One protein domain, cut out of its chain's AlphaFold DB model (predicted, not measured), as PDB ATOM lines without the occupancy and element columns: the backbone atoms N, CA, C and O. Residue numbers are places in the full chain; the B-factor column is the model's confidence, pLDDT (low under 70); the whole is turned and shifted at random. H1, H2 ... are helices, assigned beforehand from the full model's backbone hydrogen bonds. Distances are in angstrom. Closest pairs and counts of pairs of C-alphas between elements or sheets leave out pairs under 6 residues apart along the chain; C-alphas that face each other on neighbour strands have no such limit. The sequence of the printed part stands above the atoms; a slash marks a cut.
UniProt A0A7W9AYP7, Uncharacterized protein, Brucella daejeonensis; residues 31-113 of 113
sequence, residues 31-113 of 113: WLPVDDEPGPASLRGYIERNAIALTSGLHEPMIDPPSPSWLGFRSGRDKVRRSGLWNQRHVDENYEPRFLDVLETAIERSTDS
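Overview. This is residues 31 to 113 of the 113 residues of an uncharacterized protein of Brucella daejeonensis (UniProt A0A7W9AYP7). A long helix, H1, runs roughly along the length of a drawn-out model, and the other long helix, H4, meets it at one end of the model at a steep angle, with its first residues on a part of H1. At the opposite end the short helices H2 and H3 make a small head, and the long link of residues 84 to 98 leads back from this head past H1 to H4. The printed part has 83 residues with four named helices, in the order H1, H2, H3, H4, and no named strand; the class is all helix, although only 36 residues, under half, are in named elements. The whole is loose, with a radius of gyration of the C-alphas of 14.7 A, and elongated, with spans of 42 by 24 by 20 A.

Along the chain. H1 takes residues 43 to 55 and is 18.3 A long from first to last C-alpha; it begins at C-alpha 43 at (17.343, -36.076, 108.849). H4, also 13 residues, takes residues 99 to 111 and is 18.9 A long, ending at C-alpha 111 at (11.867, -44.853, 124.254). H3 takes residues 78 to 83 and is 8.4 A long, with C-alpha 78 at (22.256, -55.062, 88.543). H2 takes residues 71 to 74 and is 5.7 A long.

Arrangement. H1 touches H4, with residues 46 to 50 of H1 alone and residues 99 to 103 of H4 alone. Their closest C-alphas are those of Ile 47 and Phe 99, 6.5 A apart. The two helices run opposite ways at a steep tilt of 63 degrees, with their centres 12.9 A apart. H1 and H3 are apart, but only just, their closest C-alphas being 8.2 A from each other. H2 and H3 touch only at the corner by their tight link of 3 residues; their closest C-alphas are those of Phe 73 and Arg 81, 4.9 A apart. H2 and H4 are apart. In H1, H3 and H4 every pair of O i and N i+4 is within hydrogen-bond range; H2 is too short for such a pair, but its one pair of O i and N i+3 is within range.

Size, cuts and confidence. The two C-alphas farthest apart are those of Gly 76 and Asp 112, 44.0 A, while the first and last printed C-alphas, of Trp 31 and Ser 113, are 10.6 A apart. The printed part has no cut, and Ser 113 is the chain's last residue. The links H1 to H2 and H3 to H4 are long, with 15 residues each. The mean pLDDT of the printed part is 92.3, and confidence is under 70 at residues 112 to 113.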
ATOM      1  N   TRP A  31       9.571 -47.193 115.589       93.38
ATOM      2  CA  TRP A  31       9.199 -45.896 115.036       93.38
ATOM      3  C   TRP A  31      10.139 -44.812 115.563       93.38
ATOM      4  O   TRP A  31      10.235 -44.617 116.771       93.38
ATOM      5  N   LEU A  32      10.823 -44.102 114.664       93.25
ATOM      6  CA  LEU A  32      11.758 -43.039 115.034       93.25
ATOM      7  C   LEU A  32      11.077 -41.662 114.915       93.25
ATOM      8  O   LEU A  32      10.581 -41.344 113.831       93.25
ATOM      9  N   PRO A  33      11.074 -40.829 115.975       91.94
ATOM     10  CA  PRO A  33      10.509 -39.480 115.945       91.94
ATOM     11  C   PRO A  33      11.446 -38.519 115.199       91.94
ATOM     12  O   PRO A  33      12.328 -37.877 115.775       91.94
ATOM     13  N   VAL A  34      11.292 -38.471 113.877       92.00
ATOM     14  CA  VAL A  34      12.079 -37.633 112.966       92.00
ATOM     15  C   VAL A  34      11.118 -36.689 112.240       92.00
ATOM     16  O   VAL A  34      10.640 -36.988 111.149       92.00
ATOM     17  N   ASP A  35      10.803 -35.573 112.902       87.19
ATOM     18  CA  ASP A  35       9.745 -34.626 112.506       87.19
ATOM     19  C   ASP A  35      10.266 -33.433 111.681       87.19
ATOM     20  O   ASP A  35       9.783 -32.308 111.808       87.19
ATOM     21  N   ASP A  36      11.303 -33.638 110.871       90.81
ATOM     22  CA  ASP A  36      11.891 -32.579 110.057       90.81
ATOM     23  C   ASP A  36      11.208 -32.426 108.688       90.81
ATOM     24  O   ASP A  36      10.603 -33.356 108.150       90.81
ATOM     25  N   GLU A  37      11.316 -31.231 108.102       91.69
ATOM     26  CA  GLU A  37      10.718 -30.952 106.796       91.69
ATOM     27  C   GLU A  37      11.350 -31.816 105.687       91.69
ATOM     28  O   GLU A  37      12.582 -31.900 105.585       91.69
ATOM     29  N   PRO A  38      10.544 -32.419 104.793       89.25
ATOM     30  CA  PRO A  38      11.066 -33.217 103.693       89.25
ATOM     31  C   PRO A  38      11.999 -32.412 102.780       89.25
ATOM     32  O   PRO A  38      11.637 -31.370 102.233       89.25
ATOM     33  N   GLY A  39      13.197 -32.938 102.528       88.06
ATOM     34  CA  GLY A  39      14.153 -32.317 101.618       88.06
ATOM     35  C   GLY A  39      15.478 -33.074 101.511       88.06
ATOM     36  O   GLY A  39      15.702 -34.041 102.236       88.06
ATOM     37  N   PRO A  40      16.396 -32.645 100.625       84.31
ATOM     38  CA  PRO A  40      17.700 -33.296 100.457       84.31
ATOM     39  C   PRO A  40      18.577 -33.270 101.717       84.31
ATOM     40  O   PRO A  40      19.439 -34.126 101.885       84.31
ATOM     41  N   ALA A  41      18.356 -32.281 102.587       86.38
ATOM     42  CA  ALA A  41      19.037 -32.129 103.869       86.38
ATOM     43  C   ALA A  41      18.240 -32.725 105.042       86.38
ATOM     44  O   ALA A  41      18.597 -32.491 106.194       86.38
ATOM     45  N   SER A  42      17.161 -33.463 104.756       94.50
ATOM     46  CA  SER A  42      16.310 -34.036 105.790       94.50
ATOM     47  C   SER A  42      17.058 -35.089 106.604       94.50
ATOM     48  O   SER A  42      17.765 -35.935 106.046       94.50
ATOM     49  N   LEU A  43      16.849 -35.076 107.918       94.62
ATOM     50  CA  LEU A  43      17.343 -36.076 108.849       94.62
ATOM     51  C   LEU A  43      16.797 -37.463 108.504       94.62
ATOM     52  O   LEU A  43      17.559 -38.429 108.480       94.62
ATOM     53  N   ARG A  44      15.512 -37.559 108.136       94.81
ATOM     54  CA  ARG A  44      14.915 -38.800 107.620       94.81
ATOM     55  C   ARG A  44      15.696 -39.322 106.414       94.81
ATOM     56  O   ARG A  44      16.063 -40.494 106.373       94.81
ATOM     57  N   GLY A  45      15.965 -38.451 105.439       94.56
ATOM     58  CA  GLY A  45      16.724 -38.807 104.235       94.56
ATOM     59  C   GLY A  45      18.172 -39.196 104.543       94.56
ATOM     60  O   GLY A  45      18.708 -40.124 103.938       94.56
ATOM     61  N   TYR A  46      18.791 -38.521 105.514       96.19
ATOM     62  CA  TYR A  46      20.131 -38.827 106.000       96.19
ATOM     63  C   TYR A  46      20.214 -40.213 106.646       96.19
ATOM     64  O   TYR A  46      21.113 -40.981 106.304       96.19
ATOM     65  N   ILE A  47      19.274 -40.561 107.525       96.12
ATOM     66  CA  ILE A  47      19.214 -41.887 108.151       96.12
ATOM     67  C   ILE A  47      18.958 -42.965 107.087       96.12
ATOM     68  O   ILE A  47      19.689 -43.952 107.031       96.12
ATOM     69  N   GLU A  48      17.976 -42.753 106.202       95.38
ATOM     70  CA  GLU A  48      17.590 -43.711 105.156       95.38
ATOM     71  C   GLU A  48      18.769 -44.079 104.245       95.38
ATOM     72  O   GLU A  48      19.102 -45.259 104.099       95.38
ATOM     73  N   ARG A  49      19.434 -43.080 103.651       96.06
ATOM     74  CA  ARG A  49      20.520 -43.331 102.693       96.06
ATOM     75  C   ARG A  49      21.715 -44.030 103.336       96.06
ATOM     76  O   ARG A  49      22.265 -44.948 102.736       96.06
ATOM     77  N   ASN A  50      22.081 -43.640 104.559       96.88
ATOM     78  CA  ASN A  50      23.210 -44.240 105.263       96.88
ATOM     79  C   ASN A  50      22.900 -45.666 105.735       96.88
ATOM     80  O   ASN A  50      23.763 -46.530 105.617       96.88
ATOM     81  N   ALA A  51      21.676 -45.946 106.195       95.88
ATOM     82  CA  ALA A  51      21.270 -47.300 106.572       95.88
ATOM     83  C   ALA A  51      21.280 -48.257 105.367       95.88
ATOM     84  O   ALA A  51      21.766 -49.386 105.466       95.88
ATOM     85  N   ILE A  52      20.801 -47.799 104.205       95.94
ATOM     86  CA  ILE A  52      20.867 -48.569 102.955       95.94
ATOM     87  C   ILE A  52      22.322 -48.794 102.531       95.94
ATOM     88  O   ILE A  52      22.692 -49.915 102.195       95.94
ATOM     89  N   ALA A  53      23.143 -47.742 102.537       94.94
ATOM     90  CA  ALA A  53      24.551 -47.825 102.171       94.94
ATOM     91  C   ALA A  53      25.329 -48.785 103.087       94.94
ATOM     92  O   ALA A  53      26.110 -49.598 102.598       94.94
ATOM     93  N   LEU A  54      25.070 -48.738 104.402       94.19
ATOM     94  CA  LEU A  54      25.690 -49.621 105.393       94.19
ATOM     95  C   LEU A  54      25.315 -51.094 105.170       94.19
ATOM     96  O   LEU A  54      26.171 -51.965 105.286       94.19
ATOM     97  N   THR A  55      24.043 -51.374 104.872       93.44
ATOM     98  CA  THR A  55      23.526 -52.749 104.706       93.44
ATOM     99  C   THR A  55      23.712 -53.310 103.298       93.44
ATOM    100  O   THR A  55      23.429 -54.480 103.050       93.44
ATOM    101  N   SER A  56      24.190 -52.495 102.359       94.19
ATOM    102  CA  SER A  56      24.453 -52.927 100.994       94.19
ATOM    103  C   SER A  56      25.697 -53.812 100.921       94.19
ATOM    104  O   SER A  56      26.815 -53.373 101.193       94.19
ATOM    105  N   GLY A  57      25.522 -55.033 100.420       91.69
ATOM    106  CA  GLY A  57      26.600 -55.968 100.092       91.69
ATOM    107  C   GLY A  57      27.407 -55.604  98.840       91.69
ATOM    108  O   GLY A  57      28.149 -56.434  98.326       91.69
ATOM    109  N   LEU A  58      27.253 -54.382  98.312       88.50
ATOM    110  CA  LEU A  58      27.968 -53.928  97.115       88.50
ATOM    111  C   LEU A  58      29.445 -53.591  97.398       88.50
ATOM    112  O   LEU A  58      30.249 -53.570  96.465       88.50
ATOM    113  N   HIS A  59      29.792 -53.343  98.665       80.69
ATOM    114  CA  HIS A  59      31.166 -53.138  99.125       80.69
ATOM    115  C   HIS A  59      31.834 -54.470  99.486       80.69
ATOM    116  O   HIS A  59      31.210 -55.351 100.073       80.69
ATOM    117  N   GLU A  60      33.121 -54.596  99.161       72.00
ATOM    118  CA  GLU A  60      33.933 -55.777  99.467       72.00
ATOM    119  C   GLU A  60      34.795 -55.537 100.725       72.00
ATOM    120  O   GLU A  60      35.425 -54.480 100.826       72.00
ATOM    121  N   PRO A  61      34.900 -56.505 101.654       80.12
ATOM    122  CA  PRO A  61      34.159 -57.764 101.687       80.12
ATOM    123  C   PRO A  61      32.698 -57.558 102.118       80.12
ATOM    124  O   PRO A  61      32.411 -56.789 103.035       80.12
ATOM    125  N   MET A  62      31.781 -58.302 101.497       84.81
ATOM    126  CA  MET A  62      30.372 -58.323 101.897       84.81
ATOM    127  C   MET A  62      30.219 -58.998 103.269       84.81
ATOM    128  O   MET A  62      30.440 -60.202 103.403       84.81
ATOM    129  N   ILE A  63      29.855 -58.208 104.283       86.50
ATOM    130  CA  ILE A  63      29.772 -58.655 105.685       86.50
ATOM    131  C   ILE A  63      28.610 -59.634 105.895       86.50
ATOM    132  O   ILE A  63      28.785 -60.649 106.565       86.50
ATOM    133  N   ASP A  64      27.445 -59.341 105.310       88.00
ATOM    134  CA  ASP A  64      26.228 -60.152 105.429       88.00
ATOM    135  C   ASP A  64      25.693 -60.516 104.033       88.00
ATOM    136  O   ASP A  64      24.918 -59.761 103.436       88.00
ATOM    137  N   PRO A  65      26.177 -61.618 103.430       88.62
ATOM    138  CA  PRO A  65      25.769 -62.004 102.091       88.62
ATOM    139  C   PRO A  65      24.312 -62.478 102.042       88.62
ATOM    140  O   PRO A  65      23.869 -63.213 102.928       88.62
ATOM    141  N   PRO A  66      23.565 -62.166 100.964       92.06
ATOM    142  CA  PRO A  66      22.224 -62.702 100.786       92.06
ATOM    143  C   PRO A  66      22.263 -64.232 100.718       92.06
ATOM    144  O   PRO A  66      23.225 -64.837 100.232       92.06
ATOM    145  N   SER A  67      21.181 -64.871 101.164       92.50
ATOM    146  CA  SER A  67      21.081 -66.330 101.130       92.50
ATOM    147  C   SER A  67      21.276 -66.879  99.705       92.50
ATOM    148  O   SER A  67      20.861 -66.238  98.735       92.50
ATOM    149  N   PRO A  68      21.835 -68.093  99.529       93.44
ATOM    150  CA  PRO A  68      22.046 -68.674  98.197       93.44
ATOM    151  C   PRO A  68      20.766 -68.811  97.354       93.44
ATOM    152  O   PRO A  68      20.826 -68.860  96.127       93.44
ATOM    153  N   SER A  69      19.603 -68.873  98.005       94.94
ATOM    154  CA  SER A  69      18.281 -68.958  97.377       94.94
ATOM    155  C   SER A  69      17.598 -67.602  97.179       94.94
ATOM    156  O   SER A  69      16.415 -67.557  96.842       94.94
ATOM    157  N   TRP A  70      18.291 -66.487  97.413       94.06
ATOM    158  CA  TRP A  70      17.705 -65.161  97.281       94.06
ATOM    159  C   TRP A  70      17.253 -64.876  95.844       94.06
ATOM    160  O   TRP A  70      18.009 -64.963  94.873       94.06
ATOM    161  N   LEU A  71      15.987 -64.482  95.702       94.19
ATOM    162  CA  LEU A  71      15.359 -64.244  94.400       94.19
ATOM    163  C   LEU A  71      15.981 -63.059  93.644       94.19
ATOM    164  O   LEU A  71      15.856 -62.981  92.420       94.19
ATOM    165  N   GLY A  72      16.693 -62.161  94.335       95.44
ATOM    166  CA  GLY A  72      17.354 -61.006  93.720       95.44
ATOM    167  C   GLY A  72      18.387 -61.372  92.683       95.44
ATOM    168  O   GLY A  72      18.506 -60.632  91.712       95.44
ATOM    169  N   PHE A  73      19.006 -62.554  92.766       95.12
ATOM    170  CA  PHE A  73      19.898 -63.067  91.724       95.12
ATOM    171  C   PHE A  73      19.227 -63.206  90.347       95.12
ATOM    172  O   PHE A  73      19.909 -63.180  89.322       95.12
ATOM    173  N   ARG A  74      17.893 -63.330  90.293       96.25
ATOM    174  CA  ARG A  74      17.110 -63.382  89.045       96.25
ATOM    175  C   ARG A  74      16.627 -62.011  88.571       96.25
ATOM    176  O   ARG A  74      16.024 -61.918  87.506       96.25
ATOM    177  N   SER A  75      16.885 -60.949  89.330       95.50
ATOM    178  CA  SER A  75      16.485 -59.597  88.954       95.50
ATOM    179  C   SER A  75      17.233 -59.120  87.707       95.50
ATOM    180  O   SER A  75      18.443 -59.313  87.556       95.50
ATOM    181  N   GLY A  76      16.518 -58.425  86.821       96.12
ATOM    182  CA  GLY A  76      17.126 -57.716  85.690       96.12
ATOM    183  C   GLY A  76      17.914 -56.468  86.107       96.12
ATOM    184  O   GLY A  76      18.567 -55.849  85.271       96.12
ATOM    185  N   ARG A  77      17.851 -56.077  87.386       96.06
ATOM    186  CA  ARG A  77      18.498 -54.876  87.924       96.06
ATOM    187  C   ARG A  77      19.812 -55.246  88.599       96.06
ATOM    188  O   ARG A  77      19.819 -55.972  89.589       96.06
ATOM    189  N   ASP A  78      20.912 -54.711  88.078       94.69
ATOM    190  CA  ASP A  78      22.256 -55.062  88.543       94.69
ATOM    191  C   ASP A  78      22.499 -54.698  90.008       94.69
ATOM    192  O   ASP A  78      22.952 -55.535  90.785       94.69
ATOM    193  N   LYS A  79      22.100 -53.485  90.407       95.50
ATOM    194  CA  LYS A  79      22.226 -53.045  91.796       95.50
ATOM    195  C   LYS A  79      21.435 -53.923  92.756       95.50
ATOM    196  O   LYS A  79      21.934 -54.176  93.843       95.50
ATOM    197  N   VAL A  80      20.268 -54.441  92.346       96.12
ATOM    198  CA  VAL A  80      19.535 -55.423  93.157       96.12
ATOM    199  C   VAL A  80      20.428 -56.628  93.364       96.12
ATOM    200  O   VAL A  80      20.820 -56.847  94.492       96.12
ATOM    201  N   ARG A  81      20.848 -57.320  92.293       94.00
ATOM    202  CA  ARG A  81      21.680 -58.538  92.369       94.00
ATOM    203  C   ARG A  81      22.952 -58.381  93.200       94.00
ATOM    204  O   ARG A  81      23.335 -59.317  93.885       94.00
ATOM    205  N   ARG A  82      23.635 -57.243  93.082       92.44
ATOM    206  CA  ARG A  82      24.954 -57.039  93.696       92.44
ATOM    207  C   ARG A  82      24.892 -56.533  95.128       92.44
ATOM    208  O   ARG A  82      25.778 -56.860  95.898       92.44
ATOM    209  N   SER A  83      23.879 -55.746  95.481       94.38
ATOM    210  CA  SER A  83      23.766 -55.183  96.834       94.38
ATOM    211  C   SER A  83      23.181 -56.149  97.860       94.38
ATOM    212  O   SER A  83      23.225 -55.852  99.045       94.38
ATOM    213  N   GLY A  84      22.561 -57.257  97.444       94.62
ATOM    214  CA  GLY A  84      21.780 -58.085  98.374       94.62
ATOM    215  C   GLY A  84      20.423 -57.475  98.754       94.62
ATOM    216  O   GLY A  84      19.645 -58.111  99.459       94.62
ATOM    217  N   LEU A  85      20.093 -56.276  98.257       95.19
ATOM    218  CA  LEU A  85      18.897 -55.527  98.635       95.19
ATOM    219  C   LEU A  85      17.923 -55.413  97.463       95.19
ATOM    220  O   LEU A  85      18.311 -55.196  96.314       95.19
ATOM    221  N   TRP A  86      16.618 -55.469  97.745       94.69
ATOM    222  CA  TRP A  86      15.589 -55.158  96.746       94.69
ATOM    223  C   TRP A  86      15.427 -53.640  96.553       94.69
ATOM    224  O   TRP A  86      14.334 -53.088  96.648       94.69
ATOM    225  N   ASN A  87      16.543 -52.948  96.309       95.75
ATOM    226  CA  ASN A  87      16.623 -51.495  96.239       95.75
ATOM    227  C   ASN A  87      17.581 -51.024  95.124       95.75
ATOM    228  O   ASN A  87      18.427 -51.772  94.641       95.75
ATOM    229  N   GLN A  88      17.406 -49.782  94.670       95.00
ATOM    230  CA  GLN A  88      18.182 -49.163  93.581       95.00
ATOM    231  C   GLN A  88      18.914 -47.886  94.002       95.00
ATOM    232  O   GLN A  88      19.900 -47.504  93.370       95.00
ATOM    233  N   ARG A  89      18.390 -47.184  95.011       95.56
ATOM    234  CA  ARG A  89      18.927 -45.905  95.489       95.56
ATOM    235  C   ARG A  89      19.868 -46.156  96.657       95.56
ATOM    236  O   ARG A  89      19.603 -47.068  97.427       95.56
ATOM    237  N   HIS A  90      20.924 -45.360  96.785       95.56
ATOM    238  CA  HIS A  90      21.861 -45.359  97.921       95.56
ATOM    239  C   HIS A  90      22.677 -46.648  98.157       95.56
ATOM    240  O   HIS A  90      23.601 -46.646  98.956       95.56
ATOM    241  N   VAL A  91      22.402 -47.745  97.442       95.44
ATOM    242  CA  VAL A  91      23.112 -49.034  97.592       95.44
ATOM    243  C   VAL A  91      24.576 -49.006  97.139       95.44
ATOM    244  O   VAL A  91      25.343 -49.904  97.467       95.44
ATOM    245  N   ASP A  92      24.959 -48.014  96.344       94.00
ATOM    246  CA  ASP A  92      26.312 -47.775  95.835       94.00
ATOM    247  C   ASP A  92      26.977 -46.545  96.473       94.00
ATOM    248  O   ASP A  92      28.028 -46.103  96.015       94.00
ATOM    249  N   GLU A  93      26.361 -45.977  97.510       93.94
ATOM    250  CA  GLU A  93      26.932 -44.878  98.285       93.94
ATOM    251  C   GLU A  93      27.759 -45.415  99.454       93.94
ATOM    252  O   GLU A  93      27.471 -46.477  99.999       93.94
ATOM    253  N   ASN A  94      28.758 -44.644  99.883       92.69
ATOM    254  CA  ASN A  94      29.417 -44.884 101.161       92.69
ATOM    255  C   ASN A  94      28.559 -44.291 102.277       92.69
ATOM    256  O   ASN A  94      28.150 -43.130 102.181       92.69
ATOM    257  N   TYR A  95      28.338 -45.050 103.347       94.00
ATOM    258  CA  TYR A  95      27.728 -44.489 104.546       94.00
ATOM    259  C   TYR A  95      28.747 -43.619 105.305       94.00
ATOM    260  O   TYR A  95      29.953 -43.874 105.287       94.00
ATOM    261  N   GLU A  96      28.268 -42.588 105.989       96.31
ATOM    262  CA  GLU A  96      29.048 -41.748 106.892       96.31
ATOM    263  C   GLU A  96      28.927 -42.295 108.321       96.31
ATOM    264  O   GLU A  96      27.840 -42.204 108.878       96.31
ATOM    265  N   PRO A  97      29.994 -42.798 108.974       96.44
ATOM    266  CA  PRO A  97      29.883 -43.472 110.276       96.44
ATOM    267  C   PRO A  97      29.177 -42.690 111.391       96.44
ATOM    268  O   PRO A  97      28.514 -43.296 112.225       96.44
ATOM    269  N   ARG A  98      29.242 -41.351 111.361       97.12
ATOM    270  CA  ARG A  98      28.526 -40.457 112.291       97.12
ATOM    271  C   ARG A  98      27.005 -40.618 112.254       97.12
ATOM    272  O   ARG A  98      26.322 -40.200 113.181       97.12
ATOM    273  N   PHE A  99      26.455 -41.220 111.198       97.06
ATOM    274  CA  PHE A  99      25.027 -41.499 111.133       97.06
ATOM    275  C   PHE A  99      24.561 -42.474 112.216       97.06
ATOM    276  O   PHE A  99      23.385 -42.441 112.567       97.06
ATOM    277  N   LEU A 100      25.452 -43.326 112.738       97.94
ATOM    278  CA  LEU A 100      25.117 -44.250 113.818       97.94
ATOM    279  C   LEU A 100      24.785 -43.489 115.104       97.94
ATOM    280  O   LEU A 100      23.767 -43.788 115.715       97.94
ATOM    281  N   ASP A 101      25.549 -42.442 115.431       97.62
ATOM    282  CA  ASP A 101      25.274 -41.562 116.579       97.62
ATOM    283  C   ASP A 101      23.920 -40.841 116.412       97.62
ATOM    284  O   ASP A 101      23.126 -40.686 117.344       97.62
ATOM    285  N   VAL A 102      23.626 -40.417 115.178       96.12
ATOM    286  CA  VAL A 102      22.353 -39.778 114.818       96.12
ATOM    287  C   VAL A 102      21.180 -40.750 114.951       96.12
ATOM    288  O   VAL A 102      20.118 -40.375 115.453       96.12
ATOM    289  N   LEU A 103      21.362 -41.992 114.495       96.56
ATOM    290  CA  LEU A 103      20.371 -43.052 114.608       96.56
ATOM    291  C   LEU A 103      20.128 -43.411 116.078       96.56
ATOM    292  O   LEU A 103      18.974 -43.475 116.485       96.56
ATOM    293  N   GLU A 104      21.183 -43.565 116.877       96.56
ATOM    294  CA  GLU A 104      21.098 -43.828 118.319       96.56
ATOM    295  C   GLU A 104      20.302 -42.732 119.040       96.56
ATOM    296  O   GLU A 104      19.312 -43.029 119.703       96.56
ATOM    297  N   THR A 105      20.610 -41.459 118.777       95.19
ATOM    298  CA  THR A 105      19.862 -40.316 119.338       95.19
ATOM    299  C   THR A 105      18.372 -40.339 118.950       95.19
ATOM    300  O   THR A 105      17.501 -39.866 119.684       95.19
ATOM    301  N   ALA A 106      18.033 -40.826 117.752       94.62
ATOM    302  CA  ALA A 106      16.638 -40.984 117.334       94.62
ATOM    303  C   ALA A 106      15.950 -42.163 118.048       94.62
ATOM    304  O   ALA A 106      14.775 -42.054 118.393       94.62
ATOM    305  N   ILE A 107      16.679 -43.254 118.301       95.38
ATOM    306  CA  ILE A 107      16.191 -44.420 119.044       95.38
ATOM    307  C   ILE A 107      15.914 -44.045 120.503       95.38
ATOM    308  O   ILE A 107      14.823 -44.327 120.990       95.38
ATOM    309  N   GLU A 108      16.828 -43.354 121.182       95.00
ATOM    310  CA  GLU A 108      16.649 -42.932 122.582       95.00
ATOM    311  C   GLU A 108      15.392 -42.064 122.765       95.00
ATOM    312  O   GLU A 108      14.580 -42.288 123.661       95.00
ATOM    313  N   ARG A 109      15.142 -41.137 121.834       92.75
ATOM    314  CA  ARG A 109      13.922 -40.311 121.854       92.75
ATOM    315  C   ARG A 109      12.635 -41.113 121.650       92.75
ATOM    316  O   ARG A 109      11.576 -40.671 122.086       92.75
ATOM    317  N   SER A 110      12.708 -42.272 120.992       91.56
ATOM    318  CA  SER A 110      11.545 -43.150 120.801       91.56
ATOM    319  C   SER A 110      11.166 -43.931 122.061       91.56
ATOM    320  O   SER A 110      10.013 -44.327 122.195       91.56
ATOM    321  N   THR A 111      12.110 -44.141 122.986       83.25
ATOM    322  CA  THR A 111      11.867 -44.853 124.254       83.25
ATOM    323  C   THR A 111      11.379 -43.945 125.381       83.25
ATOM    324  O   THR A 111      10.822 -44.441 126.356       83.25
ATOM    325  N   ASP A 112      11.562 -42.631 125.233       67.56
ATOM    326  CA  ASP A 112      11.100 -41.610 126.182       67.56
ATOM    327  C   ASP A 112       9.638 -41.165 125.940       67.56
ATOM    328  O   ASP A 112       9.132 -40.298 126.658       67.56
ATOM    329  N   SER A 113       8.972 -41.724 124.918       55.22
ATOM    330  CA  SER A 113       7.614 -41.359 124.469       55.22
ATOM    331  C   SER A 113       6.532 -42.346 124.907       55.22
ATOM    332  O   SER A 113       6.802 -43.567 124.931       55.22
TER     333      SER A 113